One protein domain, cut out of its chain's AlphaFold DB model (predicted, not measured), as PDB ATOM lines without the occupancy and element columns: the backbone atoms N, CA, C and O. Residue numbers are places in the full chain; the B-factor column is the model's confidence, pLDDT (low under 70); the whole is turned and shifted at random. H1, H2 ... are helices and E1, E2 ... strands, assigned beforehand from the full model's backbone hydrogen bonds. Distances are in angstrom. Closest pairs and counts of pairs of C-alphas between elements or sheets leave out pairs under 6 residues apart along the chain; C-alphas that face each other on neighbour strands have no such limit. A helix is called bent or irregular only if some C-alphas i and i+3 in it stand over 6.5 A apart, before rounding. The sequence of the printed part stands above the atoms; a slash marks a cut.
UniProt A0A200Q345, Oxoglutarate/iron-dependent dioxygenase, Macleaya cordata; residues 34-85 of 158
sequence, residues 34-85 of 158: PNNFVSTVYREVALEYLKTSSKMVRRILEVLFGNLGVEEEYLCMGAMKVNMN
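This is residues 34 to 85 of the 158 residues of the protein "Oxoglutarate/iron-dependent dioxygenase" of Macleaya cordata (UniProt A0A200Q345). One long, slightly kinked helix, H1, makes the length of a rod, and after it the chain folds back alongside the helix as a long, mostly extended stretch. This stretch ends in a short strand, E1, which slants away over the first half of H1. The printed part has 52 residues, with one named helix followed by one named strand, and its class is mostly helix. It is only just loose, close to extended, with a radius of gyration of the C-alphas of 14.4 A. The C-alphas span 43 by 18 by 15 A.

The printed part begins at Pro 34, with its C-alpha at (173.144, 164.765, 197.230). H1, residues 40 to 67, runs from C-alpha 40 at (173.678, 156.640, 202.733) to C-alpha 67 at (174.566, 149.680, 162.901), a length of 40.4 A. E1, residues 81 to 85, ends at C-alpha 85, at (159.650, 151.797, 192.390), and is 12.9 A long.

H1 is not bent, but it has a kink of 26 degrees near residue 55. In its backbone 22 of 24 O i to N i+4 pairs are within hydrogen-bond range. H1 and E1 have 3 pairs of C-alphas within 8 A. Their closest C-alphas are those of Ala 46 and Val 82, 6.9 A apart, and their centres are 12.9 A apart. E1 pairs with no named strand.

The two C-alphas farthest apart are those of Ser 39 and Gly 69, at 43.3 A, while the C-alphas of Pro 34 and Asn 85, the first and last printed, are 19.3 A apart. The printed part has no cut. The link from H1 to E1, residues 68 to 80, is long, with 13 residues. The mean pLDDT of the printed part is 83.1, and residues 34 to 38 are under 70.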
ATOM      1  N   PRO A  34     173.471 165.622 196.102       53.66
ATOM      2  CA  PRO A  34     173.144 164.765 197.230       53.66
ATOM      3  C   PRO A  34     171.654 164.906 197.567       53.66
ATOM      4  O   PRO A  34     171.228 165.846 198.233       53.66
ATOM      5  N   ASN A  35     170.850 163.930 197.143       55.00
ATOM      6  CA  ASN A  35     169.495 163.777 197.662       55.00
ATOM      7  C   ASN A  35     169.580 163.366 199.146       55.00
ATOM      8  O   ASN A  35     169.748 162.190 199.465       55.00
ATOM      9  N   ASN A  36     169.449 164.334 200.061       54.50
ATOM     10  CA  ASN A  36     169.484 164.139 201.525       54.50
ATOM     11  C   ASN A  36     168.344 163.247 202.075       54.50
ATOM     12  O   ASN A  36     168.245 163.038 203.280       54.50
ATOM     13  N   PHE A  37     167.469 162.741 201.203       55.84
ATOM     14  CA  PHE A  37     166.270 161.972 201.543       55.84
ATOM     15  C   PHE A  37     166.461 160.451 201.472       55.84
ATOM     16  O   PHE A  37     165.599 159.703 201.932       55.84
ATOM     17  N   VAL A  38     167.574 159.984 200.906       63.81
ATOM     18  CA  VAL A  38     167.891 158.558 200.768       63.81
ATOM     19  C   VAL A  38     169.007 158.220 201.752       63.81
ATOM     20  O   VAL A  38     170.015 158.923 201.804       63.81
ATOM     21  N   SER A  39     168.839 157.155 202.549       75.62
ATOM     22  CA  SER A  39     169.903 156.725 203.472       75.62
ATOM     23  C   SER A  39     171.213 156.505 202.709       75.62
ATOM     24  O   SER A  39     171.193 156.064 201.556       75.62
ATOM     25  N   THR A  40     172.349 156.774 203.352       76.75
ATOM     26  CA  THR A  40     173.678 156.640 202.733       76.75
ATOM     27  C   THR A  40     173.891 155.263 202.108       76.75
ATOM     28  O   THR A  40     174.393 155.179 200.993       76.75
ATOM     29  N   VAL A  41     173.396 154.206 202.757       80.62
ATOM     30  CA  VAL A  41     173.474 152.822 202.267       80.62
ATOM     31  C   VAL A  41     172.739 152.647 200.933       80.62
ATOM     32  O   VAL A  41     173.312 152.137 199.975       80.62
ATOM     33  N   TYR A  42     171.486 153.104 200.829       81.25
ATOM     34  CA  TYR A  42     170.723 153.006 199.574       81.25
ATOM     35  C   TYR A  42     171.358 153.839 198.460       81.25
ATOM     36  O   TYR A  42     171.385 153.414 197.307       81.25
ATOM     37  N   ARG A  43     171.905 155.009 198.806       82.81
ATOM     38  CA  ARG A  43     172.605 155.871 197.855       82.81
ATOM     39  C   ARG A  43     173.864 155.202 197.304       82.81
ATOM     40  O   ARG A  43     174.091 155.252 196.102       82.81
ATOM     41  N   GLU A  44     174.677 154.584 198.154       86.56
ATOM     42  CA  GLU A  44     175.896 153.882 197.731       86.56
ATOM     43  C   GLU A  44     175.582 152.731 196.771       86.56
ATOM     44  O   GLU A  44     176.202 152.627 195.714       86.56
ATOM     45  N   VAL A  45     174.563 151.927 197.091       89.19
ATOM     46  CA  VAL A  45     174.101 150.834 196.224       89.19
ATOM     47  C   VAL A  45     173.588 151.367 194.884       89.19
ATOM     48  O   VAL A  45     173.974 150.857 193.832       89.19
ATOM     49  N   ALA A  46     172.765 152.419 194.901       88.31
ATOM     50  CA  ALA A  46     172.234 153.050 193.695       88.31
ATOM     51  C   ALA A  46     173.345 153.611 192.789       88.31
ATOM     52  O   ALA A  46     173.311 153.426 191.572       88.31
ATOM     53  N   LEU A  47     174.354 154.262 193.370       88.31
ATOM     54  CA  LEU A  47     175.482 154.808 192.616       88.31
ATOM     55  C   LEU A  47     176.375 153.717 192.023       88.31
ATOM     56  O   LEU A  47     176.813 153.857 190.880       88.31
ATOM     57  N   GLU A  48     176.631 152.632 192.756       90.81
ATOM     58  CA  GLU A  48     177.385 151.505 192.201       90.81
ATOM     59  C   GLU A  48     176.597 150.837 191.066       90.81
ATOM     60  O   GLU A  48     177.172 150.585 190.008       90.81
ATOM     61  N   TYR A  49     175.276 150.671 191.214       90.69
ATOM     62  CA  TYR A  49     174.405 150.174 190.144       90.69
ATOM     63  C   TYR A  49     174.448 151.064 188.893       90.69
ATOM     64  O   TYR A  49     174.603 150.560 187.778       90.69
ATOM     65  N   LEU A  50     174.360 152.388 189.050       91.06
ATOM     66  CA  LEU A  50     174.467 153.337 187.935       91.06
ATOM     67  C   LEU A  50     175.823 153.232 187.234       91.06
ATOM     68  O   LEU A  50     175.900 153.207 186.005       91.06
ATOM     69  N   LYS A  51     176.902 153.135 188.009       90.00
ATOM     70  CA  LYS A  51     178.269 153.017 187.497       90.00
ATOM     71  C   LYS A  51     178.509 151.703 186.754       90.00
ATOM     72  O   LYS A  51     179.247 151.698 185.770       90.00
ATOM     73  N   THR A  52     177.936 150.589 187.203       92.12
ATOM     74  CA  THR A  52     178.041 149.316 186.477       92.12
ATOM     75  C   THR A  52     177.166 149.316 185.229       92.12
ATOM     76  O   THR A  52     177.618 148.878 184.171       92.12
ATOM     77  N   SER A  53     175.954 149.866 185.325       92.12
ATOM     78  CA  SER A  53     174.988 149.916 184.222       92.12
ATOM     79  C   SER A  53     175.441 150.837 183.091       92.12
ATOM     80  O   SER A  53     175.230 150.507 181.927       92.12
ATOM     81  N   SER A  54     176.138 151.938 183.394       91.31
ATOM     82  CA  SER A  54     176.634 152.880 182.378       91.31
ATOM     83  C   SER A  54     177.527 152.214 181.332       91.31
ATOM     84  O   SER A  54     177.416 152.501 180.144       91.31
ATOM     85  N   LYS A  55     178.370 151.261 181.744       91.50
ATOM     86  CA  LYS A  55     179.235 150.505 180.829       91.50
ATOM     87  C   LYS A  55     178.434 149.611 179.891       91.50
ATOM     88  O   LYS A  55     178.820 149.438 178.742       91.50
ATOM     89  N   MET A  56     177.354 149.013 180.390       92.94
ATOM     90  CA  MET A  56     176.464 148.177 179.588       92.94
ATOM     91  C   MET A  56     175.684 149.034 178.590       92.94
ATOM     92  O   MET A  56     175.711 148.741 177.399       92.94
ATOM     93  N   VAL A  57     175.062 150.118 179.065       92.75
ATOM     94  CA  VAL A  57     174.307 151.069 178.234       92.75
ATOM     95  C   VAL A  57     175.190 151.639 177.128       92.75
ATOM     96  O   VAL A  57     174.784 151.615 175.971       92.75
ATOM     97  N   ARG A  58     176.428 152.048 177.443       91.56
ATOM     98  CA  ARG A  58     177.384 152.534 176.438       91.56
ATOM     99  C   ARG A  58     177.581 151.531 175.307       91.56
ATOM    100  O   ARG A  58     177.477 151.901 174.149       91.56
ATOM    101  N   ARG A  59     177.812 150.259 175.641       92.50
ATOM    102  CA  ARG A  59     178.050 149.201 174.645       92.50
ATOM    103  C   ARG A  59     176.818 148.923 173.794       92.50
ATOM    104  O   ARG A  59     176.955 148.661 172.607       92.50
ATOM    105  N   ILE A  60     175.623 148.980 174.385       92.75
ATOM    106  CA  ILE A  60     174.369 148.853 173.633       92.75
ATOM    107  C   ILE A  60     174.254 150.010 172.635       92.75
ATOM    108  O   ILE A  60     174.024 149.765 171.454       92.75
ATOM    109  N   LEU A  61     174.481 151.247 173.081       90.75
ATOM    110  CA  LEU A  61     174.431 152.429 172.221       90.75
ATOM    111  C   LEU A  61     175.488 152.391 171.113       90.75
ATOM    112  O   LEU A  61     175.155 152.684 169.975       90.75
ATOM    113  N   GLU A  62     176.724 151.983 171.409       90.69
ATOM    114  CA  GLU A  62     177.793 151.824 170.410       90.69
ATOM    115  C   GLU A  62     177.370 150.861 169.291       90.69
ATOM    116  O   GLU A  62     177.563 151.150 168.111       90.69
ATOM    117  N   VAL A  63     176.755 149.730 169.650       91.81
ATOM    118  CA  VAL A  63     176.279 148.737 168.678       91.81
ATOM    119  C   VAL A  63     175.084 149.264 167.883       91.81
ATOM    120  O   VAL A  63     175.054 149.110 166.663       91.81
ATOM    121  N   LEU A  64     174.108 149.888 168.546       89.38
ATOM    122  CA  LEU A  64     172.926 150.449 167.885       89.38
ATOM    123  C   LEU A  64     173.316 151.560 166.905       89.38
ATOM    124  O   LEU A  64     172.971 151.484 165.728       89.38
ATOM    125  N   PHE A  65     174.081 152.549 167.364       88.19
ATOM    126  CA  PHE A  65     174.525 153.670 166.541       88.19
ATOM    127  C   PHE A  65     175.480 153.234 165.434       88.19
ATOM    128  O   PHE A  65     175.301 153.656 164.294       88.19
ATOM    129  N   GLY A  66     176.407 152.313 165.712       89.06
ATOM    130  CA  GLY A  66     177.280 151.750 164.683       89.06
ATOM    131  C   GLY A  66     176.499 151.056 163.562       89.06
ATOM    132  O   GLY A  66     176.805 151.248 162.386       89.06
ATOM    133  N   ASN A  67     175.436 150.317 163.897       89.81
ATOM    134  CA  ASN A  67     174.566 149.680 162.901       89.81
ATOM    135  C   ASN A  67     173.705 150.682 162.114       89.81
ATOM    136  O   ASN A  67     173.303 150.383 160.990       89.81
ATOM    137  N   LEU A  68     173.437 151.858 162.683       87.88
ATOM    138  CA  LEU A  68     172.754 152.970 162.016       87.88
ATOM    139  C   LEU A  68     173.718 153.889 161.241       87.88
ATOM    140  O   LEU A  68     173.271 154.834 160.597       87.88
ATOM    141  N   GLY A  69     175.028 153.622 161.278       87.06
ATOM    142  CA  GLY A  69     176.048 154.454 160.632       87.06
ATOM    143  C   GLY A  69     176.322 155.780 161.349       87.06
ATOM    144  O   GLY A  69     176.826 156.715 160.729       87.06
ATOM    145  N   VAL A  70     175.979 155.880 162.634       85.38
ATOM    146  CA  VAL A  70     176.250 157.051 163.474       85.38
ATOM    147  C   VAL A  70     177.628 156.905 164.123       85.38
ATOM    148  O   VAL A  70     177.915 155.910 164.788       85.38
ATOM    149  N   GLU A  71     178.477 157.915 163.931       79.31
ATOM    150  CA  GLU A  71     179.838 157.967 164.478       79.31
ATOM    151  C   GLU A  71     179.843 158.085 166.015       79.31
ATOM    152  O   GLU A  71     179.007 158.773 166.609       79.31
ATOM    153  N   GLU A  72     180.837 157.467 166.667       73.06
ATOM    154  CA  GLU A  72     180.952 157.400 168.138       73.06
ATOM    155  C   GLU A  72     181.051 158.790 168.797       73.06
ATOM    156  O   GLU A  72     180.600 158.973 169.927       73.06
ATOM    157  N   GLU A  73     181.588 159.791 168.094       73.25
ATOM    158  CA  GLU A  73     181.745 161.161 168.608       73.25
ATOM    159  C   GLU A  73     180.400 161.842 168.933       73.25
ATOM    160  O   GLU A  73     180.347 162.748 169.766       73.25
ATOM    161  N   TYR A  74     179.294 161.365 168.351       70.81
ATOM    162  CA  TYR A  74     177.942 161.864 168.626       70.81
ATOM    163  C   TYR A  74     177.238 161.132 169.779       70.81
ATOM    164  O   TYR A  74     176.126 161.500 170.166       70.81
ATOM    165  N   LEU A  75     177.877 160.117 170.370       75.31
ATOM    166  CA  LEU A  75     177.317 159.312 171.452       75.31
ATOM    167  C   LEU A  75     177.450 160.050 172.794       75.31
ATOM    168  O   LEU A  75     178.402 159.869 173.555       75.31
ATOM    169  N   CYS A  76     176.468 160.896 173.109       75.69
ATOM    170  CA  CYS A  76     176.385 161.589 174.396       75.69
ATOM    171  C   CYS A  76     175.510 160.799 175.382       75.69
ATOM    172  O   CYS A  76     174.294 160.743 175.232       75.69
ATOM    173  N   MET A  77     176.109 160.219 176.429       75.38
ATOM    174  CA  MET A  77     175.368 159.428 177.430       75.38
ATOM    175  C   MET A  77     174.565 160.254 178.452       75.38
ATOM    176  O   MET A  77     173.934 159.669 179.330       75.38
ATOM    177  N   GLY A  78     174.554 161.587 178.341       79.00
ATOM    178  CA  GLY A  78     173.768 162.466 179.209       79.00
ATOM    179  C   GLY A  78     173.955 162.206 180.712       79.00
ATOM    180  O   GLY A  78     174.955 161.641 181.156       79.00
ATOM    181  N   ALA A  79     172.984 162.649 181.512       84.31
ATOM    182  CA  ALA A  79     172.915 162.317 182.930       84.31
ATOM    183  C   ALA A  79     172.152 161.000 183.124       84.31
ATOM    184  O   ALA A  79     171.061 160.830 182.586       84.31
ATOM    185  N   MET A  80     172.692 160.095 183.943       86.19
ATOM    186  CA  MET A  80     171.995 158.867 184.334       86.19
ATOM    187  C   MET A  80     171.336 159.014 185.704       86.19
ATOM    188  O   MET A  80     171.909 159.597 186.633       86.19
ATOM    189  N   LYS A  81     170.157 158.409 185.845       87.88
ATOM    190  CA  LYS A  81     169.403 158.325 187.096       87.88
ATOM    191  C   LYS A  81     168.823 156.930 187.285       87.88
ATOM    192  O   LYS A  81     168.621 156.207 186.315       87.88
ATOM    193  N   VAL A  82     168.581 156.554 188.536       87.81
ATOM    194  CA  VAL A  82     167.898 155.306 188.886       87.81
ATOM    195  C   VAL A  82     166.640 155.618 189.681       87.81
ATOM    196  O   VAL A  82     166.682 156.385 190.646       87.81
ATOM    197  N   ASN A  83     165.542 154.990 189.269       87.31
ATOM    198  CA  ASN A  83     164.271 154.998 189.973       87.31
ATOM    199  C   ASN A  83     164.073 153.644 190.652       87.31
ATOM    200  O   ASN A  83     164.151 152.600 190.009       87.31
ATOM    201  N   MET A  84     163.814 153.661 191.956       86.62
ATOM    202  CA  MET A  84     163.388 152.486 192.712       86.62
ATOM    203  C   MET A  84     161.893 152.616 192.983       86.62
ATOM    204  O   MET A  84     161.476 153.488 193.752       86.62
ATOM    205  N   ASN A  85     161.106 151.753 192.344       87.44
ATOM    206  CA  ASN A  85     159.650 151.797 192.390       87.44
ATOM    207  C   ASN A  85     159.114 150.693 193.304       87.44
ATOM    208  O   ASN A  85     159.524 149.539 193.206       87.44
TER     209      ASN A  85